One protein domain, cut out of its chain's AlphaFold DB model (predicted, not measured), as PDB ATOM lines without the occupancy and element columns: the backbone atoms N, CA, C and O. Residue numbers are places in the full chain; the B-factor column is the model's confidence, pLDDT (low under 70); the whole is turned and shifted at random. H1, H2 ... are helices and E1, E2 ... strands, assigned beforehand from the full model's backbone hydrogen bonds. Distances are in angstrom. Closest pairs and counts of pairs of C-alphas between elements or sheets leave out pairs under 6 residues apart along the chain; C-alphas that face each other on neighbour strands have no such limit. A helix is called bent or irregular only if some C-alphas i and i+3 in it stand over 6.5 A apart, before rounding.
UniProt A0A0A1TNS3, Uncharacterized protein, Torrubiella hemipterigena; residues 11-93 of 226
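What this domain is: This is residues 11 to 93 of the 226 residues of an uncharacterized protein of Torrubiella hemipterigena (UniProt A0A0A1TNS3). A long helical hairpin, H1 and H2 side by side, makes the length of this rod; at the end away from its turn sits a small head, made by the short strand E1, the stretches that pair with it and the short helix H3, which folds back and packs on residues 62 to 70 of H2 and residues 18 to 19 of H1. At the other end the turn sticks out, with residues 40 to 45 standing free. The printed part has 83 residues, with three named helices and one named strand in the order H1, H2, E1, H3, and the class is mostly helix. The whole is loose, with a radius of gyration of the C-alphas of 15.4 A, and spans 52 by 23 by 17 A.

How they stand to each other: The longest helix is H2, residues 44 to 71, and H1, residues 15 to 36, forms a helical hairpin with it. The two touch, the closest C-alphas being those of Ile 33 and Glu 54, 7.2 A apart, and they run opposite ways at a shallow tilt of 29 degrees. H3, residues 81 to 89, touches H2 with residues 62 to 70 of H2 alone; the closest C-alphas are those of Gly 66 and Ala 81, 4.6 A apart. H2 and H3 run opposite ways at 38 degrees, only just a steep tilt. H3 touches H1 with residues 18 to 19 of H1 alone, the closest C-alphas being those of Leu 18 and Ala 84, 7.5 A apart; they run the same way at a steep tilt of 63 degrees. With one of these three pairs at a shallow tilt, the helix packing is mostly crossed, but only just. E1, residues 72 to 74, pairs with no named strand, but its residues 73 to 74 pair parallel with residues 11 to 12 and antiparallel with residues 77 to 78. H2 and E1 meet only through their link, and E1 and H3 are apart. In H1 every O i to N i+4 pair is within hydrogen-bond range; in H2 20 of 24 are, and in H3 2 of 5, beside 2 of 6 O i to N i+3 pairs.

Where its parts are: H2 is 42.2 A long from C-alpha 44 at (112.574, 114.447, 139.746) to C-alpha 71 at (144.864, 130.066, 162.018). It is only just irregular, with C-alphas 67 and 70 6.9 A apart. H1 begins at C-alpha 15, (132.909, 137.248, 165.175), and is 31.9 A long. E1 measures 6.9 A. H3, 13.3 A long, ends at C-alpha 89, (123.279, 125.491, 163.362), and is only just irregular, with C-alphas 84 and 87 6.8 A apart.

The domain as a whole: The two C-alphas farthest apart are those of Gly 42 and Gly 76, 52.8 A. The printed part, residues 11 to 93, has no cut. The link from H2 to E1 is tight, and those from H1 to H2 and from E1 to H3 are short. The mean pLDDT of the printed part is 81.7; it is under 70 at residues 41 to 46, 84 and 86 to 93.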
ATOM      1  N   GLU A  11     143.752 137.662 161.209       90.00
ATOM      2  CA  GLU A  11     143.032 138.414 162.238       90.00
ATOM      3  C   GLU A  11     141.687 138.901 161.687       90.00
ATOM      4  O   GLU A  11     141.611 139.512 160.619       90.00
ATOM      5  N   LEU A  12     140.631 138.642 162.446       88.44
ATOM      6  CA  LEU A  12     139.277 139.122 162.232       88.44
ATOM      7  C   LEU A  12     138.958 140.178 163.291       88.44
ATOM      8  O   LEU A  12     139.345 140.059 164.458       88.44
ATOM      9  N   THR A  13     138.233 141.216 162.882       87.25
ATOM     10  CA  THR A  13     137.879 142.337 163.766       87.25
ATOM     11  C   THR A  13     136.792 141.916 164.750       87.25
ATOM     12  O   THR A  13     136.751 142.356 165.900       87.25
ATOM     13  N   SER A  14     135.890 141.047 164.296       85.44
ATOM     14  CA  SER A  14     134.759 140.570 165.078       85.44
ATOM     15  C   SER A  14     134.361 139.145 164.694       85.44
ATOM     16  O   SER A  14     134.763 138.616 163.658       85.44
ATOM     17  N   HIS A  15     133.529 138.523 165.526       84.00
ATOM     18  CA  HIS A  15     132.909 137.248 165.175       84.00
ATOM     19  C   HIS A  15     131.847 137.400 164.065       84.00
ATOM     20  O   HIS A  15     131.598 136.457 163.308       84.00
ATOM     21  N   ASP A  16     131.255 138.586 163.914       85.12
ATOM     22  CA  ASP A  16     130.313 138.861 162.826       85.12
ATOM     23  C   ASP A  16     131.003 138.772 161.460       85.12
ATOM     24  O   ASP A  16     130.400 138.281 160.506       85.12
ATOM     25  N   ASP A  17     132.289 139.131 161.380       87.25
ATOM     26  CA  ASP A  17     133.095 138.983 160.163       87.25
ATOM     27  C   ASP A  17     133.216 137.505 159.755       87.25
ATOM     28  O   ASP A  17     133.051 137.165 158.582       87.25
ATOM     29  N   LEU A  18     133.455 136.607 160.720       86.94
ATOM     30  CA  LEU A  18     133.530 135.163 160.471       86.94
ATOM     31  C   LEU A  18     132.187 134.618 159.968       86.94
ATOM     32  O   LEU A  18     132.134 133.915 158.958       86.94
ATOM     33  N   SER A  19     131.098 134.999 160.641       87.06
ATOM     34  CA  SER A  19     129.733 134.651 160.226       87.06
ATOM     35  C   SER A  19     129.427 135.148 158.811       87.06
ATOM     36  O   SER A  19     128.860 134.416 157.999       87.06
ATOM     37  N   TYR A  20     129.819 136.384 158.499       89.25
ATOM     38  CA  TYR A  20     129.617 136.991 157.189       89.25
ATOM     39  C   TYR A  20     130.385 136.247 156.094       89.25
ATOM     40  O   TYR A  20     129.826 135.976 155.031       89.25
ATOM     41  N   LEU A  21     131.640 135.861 156.348       90.25
ATOM     42  CA  LEU A  21     132.446 135.087 155.401       90.25
ATOM     43  C   LEU A  21     131.804 133.732 155.082       90.25
ATOM     44  O   LEU A  21     131.687 133.383 153.908       90.25
ATOM     45  N   ILE A  22     131.341 133.001 156.099       90.12
ATOM     46  CA  ILE A  22     130.663 131.708 155.917       90.12
ATOM     47  C   ILE A  22     129.370 131.889 155.111       90.12
ATOM     48  O   ILE A  22     129.146 131.177 154.127       90.12
ATOM     49  N   ALA A  23     128.542 132.875 155.472       90.00
ATOM     50  CA  ALA A  23     127.289 133.164 154.777       90.00
ATOM     51  C   ALA A  23     127.515 133.559 153.309       90.00
ATOM     52  O   ALA A  23     126.819 133.071 152.419       90.00
ATOM     53  N   ASN A  24     128.521 134.395 153.040       94.06
ATOM     54  CA  ASN A  24     128.862 134.835 151.691       94.06
ATOM     55  C   ASN A  24     129.368 133.676 150.817       94.06
ATOM     56  O   ASN A  24     128.941 133.529 149.673       94.06
ATOM     57  N   VAL A  25     130.236 132.810 151.358       94.56
ATOM     58  CA  VAL A  25     130.730 131.622 150.639       94.56
ATOM     59  C   VAL A  25     129.584 130.670 150.308       94.56
ATOM     60  O   VAL A  25     129.506 130.171 149.186       94.56
ATOM     61  N   ARG A  26     128.658 130.451 151.244       92.19
ATOM     62  CA  ARG A  26     127.484 129.603 151.010       92.19
ATOM     63  C   ARG A  26     126.518 130.198 149.992       92.19
ATOM     64  O   ARG A  26     126.029 129.469 149.135       92.19
ATOM     65  N   ALA A  27     126.280 131.508 150.037       92.75
ATOM     66  CA  ALA A  27     125.462 132.192 149.039       92.75
ATOM     67  C   ALA A  27     126.061 132.046 147.629       92.75
ATOM     68  O   ALA A  27     125.357 131.654 146.699       92.75
ATOM     69  N   ALA A  28     127.373 132.263 147.487       95.56
ATOM     70  CA  ALA A  28     128.083 132.078 146.223       95.56
ATOM     71  C   ALA A  28     128.047 130.613 145.747       95.56
ATOM     72  O   ALA A  28     127.836 130.339 144.565       95.56
ATOM     73  N   ALA A  29     128.209 129.654 146.663       93.12
ATOM     74  CA  ALA A  29     128.094 128.234 146.354       93.12
ATOM     75  C   ALA A  29     126.687 127.867 145.852       93.12
ATOM     76  O   ALA A  29     126.557 127.159 144.855       93.12
ATOM     77  N   ALA A  30     125.639 128.387 146.495       89.81
ATOM     78  CA  ALA A  30     124.256 128.169 146.083       89.81
ATOM     79  C   ALA A  30     123.967 128.752 144.690       89.81
ATOM     80  O   ALA A  30     123.324 128.088 143.876       89.81
ATOM     81  N   GLU A  31     124.482 129.948 144.384       93.00
ATOM     82  CA  GLU A  31     124.377 130.561 143.053       93.00
ATOM     83  C   GLU A  31     125.057 129.696 141.981       93.00
ATOM     84  O   GLU A  31     124.459 129.387 140.947       93.00
ATOM     85  N   HIS A  32     126.275 129.218 142.255       92.12
ATOM     86  CA  HIS A  32     126.998 128.328 141.348       92.12
ATOM     87  C   HIS A  32     126.288 126.985 141.136       92.12
ATOM     88  O   HIS A  32     126.240 126.485 140.008       92.12
ATOM     89  N   ILE A  33     125.711 126.400 142.190       90.31
ATOM     90  CA  ILE A  33     124.927 125.162 142.090       90.31
ATOM     91  C   ILE A  33     123.662 125.393 141.260       90.31
ATOM     92  O   ILE A  33     123.333 124.553 140.425       90.31
ATOM     93  N   GLU A  34     122.970 126.520 141.435       89.06
ATOM     94  CA  GLU A  34     121.783 126.857 140.638       89.06
ATOM     95  C   GLU A  34     122.129 127.042 139.154       89.06
ATOM     96  O   GLU A  34     121.392 126.576 138.285       89.06
ATOM     97  N   GLN A  35     123.282 127.645 138.849       90.12
ATOM     98  CA  GLN A  35     123.750 127.804 137.472       90.12
ATOM     99  C   GLN A  35     124.152 126.465 136.828       90.12
ATOM    100  O   GLN A  35     123.862 126.233 135.653       90.12
ATOM    101  N   ALA A  36     124.811 125.577 137.581       88.56
ATOM    102  CA  ALA A  36     125.265 124.273 137.093       88.56
ATOM    103  C   ALA A  36     124.130 123.234 137.000       88.56
ATOM    104  O   ALA A  36     124.133 122.384 136.105       88.56
ATOM    105  N   PHE A  37     123.148 123.314 137.898       85.44
ATOM    106  CA  PHE A  37     122.001 122.411 137.992       85.44
ATOM    107  C   PHE A  37     120.681 123.204 138.005       85.44
ATOM    108  O   PHE A  37     119.984 123.221 139.027       85.44
ATOM    109  N   PRO A  38     120.304 123.837 136.875       82.19
ATOM    110  CA  PRO A  38     119.088 124.633 136.797       82.19
ATOM    111  C   PRO A  38     117.848 123.762 137.006       82.19
ATOM    112  O   PRO A  38     117.757 122.626 136.523       82.19
ATOM    113  N   ARG A  39     116.857 124.311 137.710       76.44
ATOM    114  CA  ARG A  39     115.596 123.620 138.001       76.44
ATOM    115  C   ARG A  39     114.766 123.470 136.725       76.44
ATOM    116  O   ARG A  39     114.170 124.426 136.241       76.44
ATOM    117  N   VAL A  40     114.698 122.254 136.185       70.62
ATOM    118  CA  VAL A  40     113.806 121.919 135.063       70.62
ATOM    119  C   VAL A  40     112.552 121.244 135.616       70.62
ATOM    120  O   VAL A  40     112.636 120.177 136.234       70.62
ATOM    121  N   GLU A  41     111.382 121.849 135.402       60.09
ATOM    122  CA  GLU A  41     110.102 121.261 135.809       60.09
ATOM    123  C   GLU A  41     109.905 119.877 135.158       60.09
ATOM    124  O   GLU A  41     110.044 119.707 133.948       60.09
ATOM    125  N   GLY A  42     109.612 118.858 135.976       62.91
ATOM    126  CA  GLY A  42     109.282 117.499 135.520       62.91
ATOM    127  C   GLY A  42     110.386 116.435 135.635       62.91
ATOM    128  O   GLY A  42     110.079 115.249 135.514       62.91
ATOM    129  N   GLN A  43     111.643 116.785 135.945       60.31
ATOM    130  CA  GLN A  43     112.738 115.810 136.132       60.31
ATOM    131  C   GLN A  43     113.106 115.618 137.611       60.31
ATOM    132  O   GLN A  43     114.105 116.144 138.098       60.31
ATOM    133  N   ARG A  44     112.326 114.790 138.327       57.62
ATOM    134  CA  ARG A  44     112.574 114.447 139.746       57.62
ATOM    135  C   ARG A  44     114.006 113.957 140.033       57.62
ATOM    136  O   ARG A  44     114.510 114.230 141.113       57.62
ATOM    137  N   GLY A  45     114.668 113.285 139.085       60.12
ATOM    138  CA  GLY A  45     116.018 112.729 139.276       60.12
ATOM    139  C   GLY A  45     117.183 113.728 139.192       60.12
ATOM    140  O   GLY A  45     118.259 113.433 139.691       60.12
ATOM    141  N   LYS A  46     117.006 114.916 138.596       61.34
ATOM    142  CA  LYS A  46     118.059 115.956 138.611       61.34
ATOM    143  C   LYS A  46     118.089 116.721 139.932       61.34
ATOM    144  O   LYS A  46     119.141 117.183 140.361       61.34
ATOM    145  N   ASN A  47     116.940 116.792 140.597       70.81
ATOM    146  CA  ASN A  47     116.811 117.461 141.883       70.81
ATOM    147  C   ASN A  47     117.487 116.667 143.012       70.81
ATOM    148  O   ASN A  47     118.026 117.289 143.916       70.81
ATOM    149  N   THR A  48     117.534 115.327 142.941       82.31
ATOM    150  CA  THR A  48     118.243 114.505 143.942       82.31
ATOM    151  C   THR A  48     119.751 114.733 143.892       82.31
ATOM    152  O   THR A  48     120.354 114.994 144.925       82.31
ATOM    153  N   LEU A  49     120.342 114.744 142.691       84.44
ATOM    154  CA  LEU A  49     121.768 115.034 142.513       84.44
ATOM    155  C   LEU A  49     122.118 116.458 142.972       84.44
ATOM    156  O   LEU A  49     123.136 116.655 143.623       84.44
ATOM    157  N   ARG A  50     121.257 117.446 142.680       85.50
ATOM    158  CA  ARG A  50     121.422 118.827 143.168       85.50
ATOM    159  C   ARG A  50     121.478 118.865 144.697       85.50
ATOM    160  O   ARG A  50     122.391 119.469 145.239       85.50
ATOM    161  N   THR A  51     120.546 118.196 145.377       87.38
ATOM    162  CA  THR A  51     120.513 118.133 146.847       87.38
ATOM    163  C   THR A  51     121.731 117.414 147.433       87.38
ATOM    164  O   THR A  51     122.276 117.867 148.434       87.38
ATOM    165  N   GLU A  52     122.192 116.325 146.813       90.12
ATOM    166  CA  GLU A  52     123.402 115.609 147.248       90.12
ATOM    167  C   GLU A  52     124.664 116.469 147.100       90.12
ATOM    168  O   GLU A  52     125.488 116.527 148.011       90.12
ATOM    169  N   VAL A  53     124.800 117.178 145.976       90.94
ATOM    170  CA  VAL A  53     125.914 118.108 145.740       90.94
ATOM    171  C   VAL A  53     125.857 119.282 146.716       90.94
ATOM    172  O   VAL A  53     126.882 119.647 147.279       90.94
ATOM    173  N   GLU A  54     124.676 119.844 146.961       89.31
ATOM    174  CA  GLU A  54     124.471 120.927 147.930       89.31
ATOM    175  C   GLU A  54     124.888 120.497 149.347       89.31
ATOM    176  O   GLU A  54     125.614 121.223 150.024       89.31
ATOM    177  N   ALA A  55     124.548 119.271 149.759       90.88
ATOM    178  CA  ALA A  55     124.993 118.705 151.031       90.88
ATOM    179  C   ALA A  55     126.521 118.513 151.100       90.88
ATOM    180  O   ALA A  55     127.140 118.891 152.094       90.88
ATOM    181  N   LEU A  56     127.140 117.972 150.043       94.62
ATOM    182  CA  LEU A  56     128.597 117.784 149.972       94.62
ATOM    183  C   LEU A  56     129.357 119.113 150.005       94.62
ATOM    184  O   LEU A  56     130.405 119.210 150.643       94.62
ATOM    185  N   VAL A  57     128.840 120.138 149.327       94.19
ATOM    186  CA  VAL A  57     129.451 121.471 149.302       94.19
ATOM    187  C   VAL A  57     129.338 122.144 150.665       94.19
ATOM    188  O   VAL A  57     130.334 122.675 151.144       94.19
ATOM    189  N   ASN A  58     128.185 122.061 151.331       90.81
ATOM    190  CA  ASN A  58     128.038 122.585 152.690       90.81
ATOM    191  C   ASN A  58     128.998 121.888 153.664       90.81
ATOM    192  O   ASN A  58     129.741 122.561 154.372       90.81
ATOM    193  N   GLN A  59     129.100 120.558 153.599       92.81
ATOM    194  CA  GLN A  59     130.067 119.804 154.398       92.81
ATOM    195  C   GLN A  59     131.520 120.212 154.096       92.81
ATOM    196  O   GLN A  59     132.356 120.289 154.996       92.81
ATOM    197  N   TYR A  60     131.849 120.465 152.827       94.25
ATOM    198  CA  TYR A  60     133.174 120.940 152.439       94.25
ATOM    199  C   TYR A  60     133.474 122.330 153.012       94.25
ATOM    200  O   TYR A  60     134.583 122.559 153.499       94.25
ATOM    201  N   ILE A  61     132.497 123.239 152.992       92.44
ATOM    202  CA  ILE A  61     132.614 124.579 153.579       92.44
ATOM    203  C   ILE A  61     132.876 124.460 155.083       92.44
ATOM    204  O   ILE A  61     133.854 125.028 155.567       92.44
ATOM    205  N   ASP A  62     132.088 123.656 155.796       90.94
ATOM    206  CA  ASP A  62     132.229 123.465 157.243       90.94
ATOM    207  C   ASP A  62     133.609 122.891 157.604       90.94
ATOM    208  O   ASP A  62     134.310 123.421 158.465       90.94
ATOM    209  N   ASN A  63     134.072 121.874 156.869       92.19
ATOM    210  CA  ASN A  63     135.417 121.325 157.045       92.19
ATOM    211  C   ASN A  63     136.508 122.368 156.764       92.19
ATOM    212  O   ASN A  63     137.508 122.422 157.474       92.19
ATOM    213  N   THR A  64     136.330 123.205 155.738       92.31
ATOM    214  CA  THR A  64     137.312 124.232 155.365       92.31
ATOM    215  C   THR A  64     137.473 125.267 156.474       92.31
ATOM    216  O   THR A  64     138.599 125.558 156.877       92.31
ATOM    217  N   PHE A  65     136.367 125.789 157.007       90.25
ATOM    218  CA  PHE A  65     136.413 126.738 158.120       90.25
ATOM    219  C   PHE A  65     136.873 126.072 159.425       90.25
ATOM    220  O   PHE A  65     137.632 126.684 160.173       90.25
ATOM    221  N   GLY A  66     136.533 124.800 159.652       89.81
ATOM    222  CA  GLY A  66     137.059 124.014 160.770       89.81
ATOM    223  C   GLY A  66     138.583 123.830 160.717       89.81
ATOM    224  O   GLY A  66     139.257 124.004 161.731       89.81
ATOM    225  N   PHE A  67     139.154 123.546 159.541       90.56
ATOM    226  CA  PHE A  67     140.609 123.456 159.354       90.56
ATOM    227  C   PHE A  67     141.305 124.818 159.384       90.56
ATOM    228  O   PHE A  67     142.481 124.891 159.734       90.56
ATOM    229  N   ALA A  68     140.600 125.889 159.017       88.94
ATOM    230  CA  ALA A  68     141.125 127.246 159.085       88.94
ATOM    231  C   ALA A  68     141.102 127.818 160.511       88.94
ATOM    232  O   ALA A  68     141.952 128.649 160.818       88.94
ATOM    233  N   ALA A  69     140.191 127.362 161.383       87.62
ATOM    234  CA  ALA A  69     139.986 127.895 162.735       87.62
ATOM    235  C   ALA A  69     141.276 128.067 163.569       87.62
ATOM    236  O   ALA A  69     141.451 129.148 164.130       87.62
ATOM    237  N   PRO A  70     142.240 127.119 163.589       87.00
ATOM    238  CA  PRO A  70     143.500 127.290 164.322       87.00
ATOM    239  C   PRO A  70     144.356 128.478 163.854       87.00
ATOM    240  O   PRO A  70     145.171 128.986 164.621       87.00
ATOM    241  N   ASN A  71     144.166 128.925 162.610       87.38
ATOM    242  CA  ASN A  71     144.864 130.066 162.018       87.38
ATOM    243  C   ASN A  71     144.033 131.354 162.043       87.38
ATOM    244  O   ASN A  71     144.505 132.387 161.571       87.38
ATOM    245  N   LEU A  72     142.805 131.304 162.563       88.69
ATOM    246  CA  LEU A  72     141.941 132.464 162.722       88.69
ATOM    247  C   LEU A  72     142.060 133.008 164.143       88.69
ATOM    248  O   LEU A  72     142.015 132.274 165.137       88.69
ATOM    249  N   ARG A  73     142.145 134.329 164.240       89.50
ATOM    250  CA  ARG A  73     142.073 135.044 165.503       89.50
ATOM    251  C   ARG A  73     141.013 136.116 165.458       89.50
ATOM    252  O   ARG A  73     140.869 136.800 164.456       89.50
ATOM    253  N   ILE A  74     140.297 136.275 166.560       87.50
ATOM    254  CA  ILE A  74     139.353 137.371 166.752       87.50
ATOM    255  C   ILE A  74     139.870 138.175 167.935       87.50
ATOM    256  O   ILE A  74     139.917 137.666 169.057       87.50
ATOM    257  N   ASN A  75     140.295 139.416 167.693       85.12
ATOM    258  CA  ASN A  75     140.849 140.297 168.729       85.12
ATOM    259  C   ASN A  75     141.960 139.633 169.574       85.12
ATOM    260  O   ASN A  75     142.013 139.793 170.793       85.12
ATOM    261  N   GLY A  76     142.838 138.847 168.936       81.25
ATOM    262  CA  GLY A  76     143.943 138.143 169.598       81.25
ATOM    263  C   GLY A  76     143.585 136.816 170.283       81.25
ATOM    264  O   GLY A  76     144.493 136.105 170.729       81.25
ATOM    265  N   HIS A  77     142.305 136.436 170.329       80.81
ATOM    266  CA  HIS A  77     141.848 135.137 170.828       80.81
ATOM    267  C   HIS A  77     141.770 134.110 169.696       80.81
ATOM    268  O   HIS A  77     141.357 134.433 168.585       80.81
ATOM    269  N   THR A  78     142.180 132.871 169.968       83.12
ATOM    270  CA  THR A  78     142.130 131.763 169.001       83.12
ATOM    271  C   THR A  78     140.701 131.274 168.816       83.12
ATOM    272  O   THR A  78     140.027 130.990 169.808       83.12
ATOM    273  N   VAL A  79     140.268 131.127 167.567       82.38
ATOM    274  CA  VAL A  79     138.959 130.552 167.236       82.38
ATOM    275  C   VAL A  79     139.050 129.027 167.305       82.38
ATOM    276  O   VAL A  79     139.968 128.426 166.748       82.38
ATOM    277  N   THR A  80     138.121 128.377 168.002       82.25
ATOM    278  CA  THR A  80     138.011 126.911 167.983       82.25
ATOM    279  C   THR A  80     137.103 126.469 166.837       82.25
ATOM    280  O   THR A  80     136.240 127.221 166.390       82.25
ATOM    281  N   ALA A  81     137.284 125.236 166.353       76.75
ATOM    282  CA  ALA A  81     136.425 124.688 165.301       76.75
ATOM    283  C   ALA A  81     134.940 124.681 165.713       76.75
ATOM    284  O   ALA A  81     134.086 124.960 164.879       76.75
ATOM    285  N   ASP A  82     134.644 124.452 166.996       76.00
ATOM    286  CA  ASP A  82     133.275 124.518 167.516       76.00
ATOM    287  C   ASP A  82     132.711 125.946 167.445       76.00
ATOM    288  O   ASP A  82     131.602 126.127 166.962       76.00
ATOM    289  N   ASP A  83     133.482 126.981 167.802       72.25
ATOM    290  CA  ASP A  83     133.019 128.381 167.734       72.25
ATOM    291  C   ASP A  83     132.740 128.835 166.286       72.25
ATOM    292  O   ASP A  83     131.832 129.627 166.032       72.25
ATOM    293  N   ALA A  84     133.476 128.288 165.314       69.56
ATOM    294  CA  ALA A  84     133.245 128.546 163.894       69.56
ATOM    295  C   ALA A  84     131.981 127.856 163.337       69.56
ATOM    296  O   ALA A  84     131.434 128.327 162.338       69.56
ATOM    297  N   LEU A  85     131.518 126.760 163.955       70.69
ATOM    298  CA  LEU A  85     130.458 125.887 163.427       70.69
ATOM    299  C   LEU A  85     129.138 125.940 164.228       70.69
ATOM    300  O   LEU A  85     128.063 125.783 163.642       70.69
ATOM    301  N   ASP A  86     129.174 126.207 165.539       64.44
ATOM    302  CA  ASP A  86     127.982 126.204 166.412       64.44
ATOM    303  C   ASP A  86     127.000 127.342 166.083       64.44
ATOM    304  O   ASP A  86     125.781 127.193 166.200       64.44
ATOM    305  N   ARG A  87     127.509 128.489 165.614       57.88
ATOM    306  CA  ARG A  87     126.694 129.695 165.372       57.88
ATOM    307  C   ARG A  87     125.771 129.600 164.158       57.88
ATOM    308  O   ARG A  87     124.797 130.351 164.058       57.88
ATOM    309  N   ASP A  88     126.038 128.679 163.241       50.44
ATOM    310  CA  ASP A  88     125.257 128.523 162.015       50.44
ATOM    311  C   ASP A  88     124.110 127.503 162.168       50.44
ATOM    312  O   ASP A  88     122.990 127.741 161.698       50.44
ATOM    313  N   SER A  89     124.324 126.452 162.971       50.53
ATOM    314  CA  SER A  89     123.279 125.491 163.362       50.53
ATOM    315  C   SER A  89     122.112 126.163 164.098       50.53
ATOM    316  O   SER A  89     120.963 125.746 163.952       50.53
ATOM    317  N   SER A  90     122.373 127.249 164.838       49.47
ATOM    318  CA  SER A  90     121.327 128.050 165.491       49.47
ATOM    319  C   SER A  90     120.523 128.952 164.543       49.47
ATOM    320  O   SER A  90     119.424 129.370 164.899       49.47
ATOM    321  N   ARG A  91     121.024 129.258 163.335       49.09
ATOM    322  CA  ARG A  91     120.382 130.206 162.398       49.09
ATOM    323  C   ARG A  91     119.530 129.530 161.324       49.09
ATOM    324  O   ARG A  91     118.538 130.106 160.889       49.09
ATOM    325  N   LEU A  92     119.838 128.286 160.950       46.84
ATOM    326  CA  LEU A  92     119.061 127.513 159.964       46.84
ATOM    327  C   LEU A  92     117.670 127.055 160.469       46.84
ATOM    328  O   LEU A  92     116.918 126.447 159.706       46.84
ATOM    329  N   GLY A  93     117.305 127.363 161.721       42.75
ATOM    330  CA  GLY A  93     116.018 127.008 162.337       42.75
ATOM    331  C   GLY A  93     115.158 128.167 162.861       42.75
ATOM    332  O   GLY A  93     114.062 127.901 163.348       42.75
TER     333      GLY A  93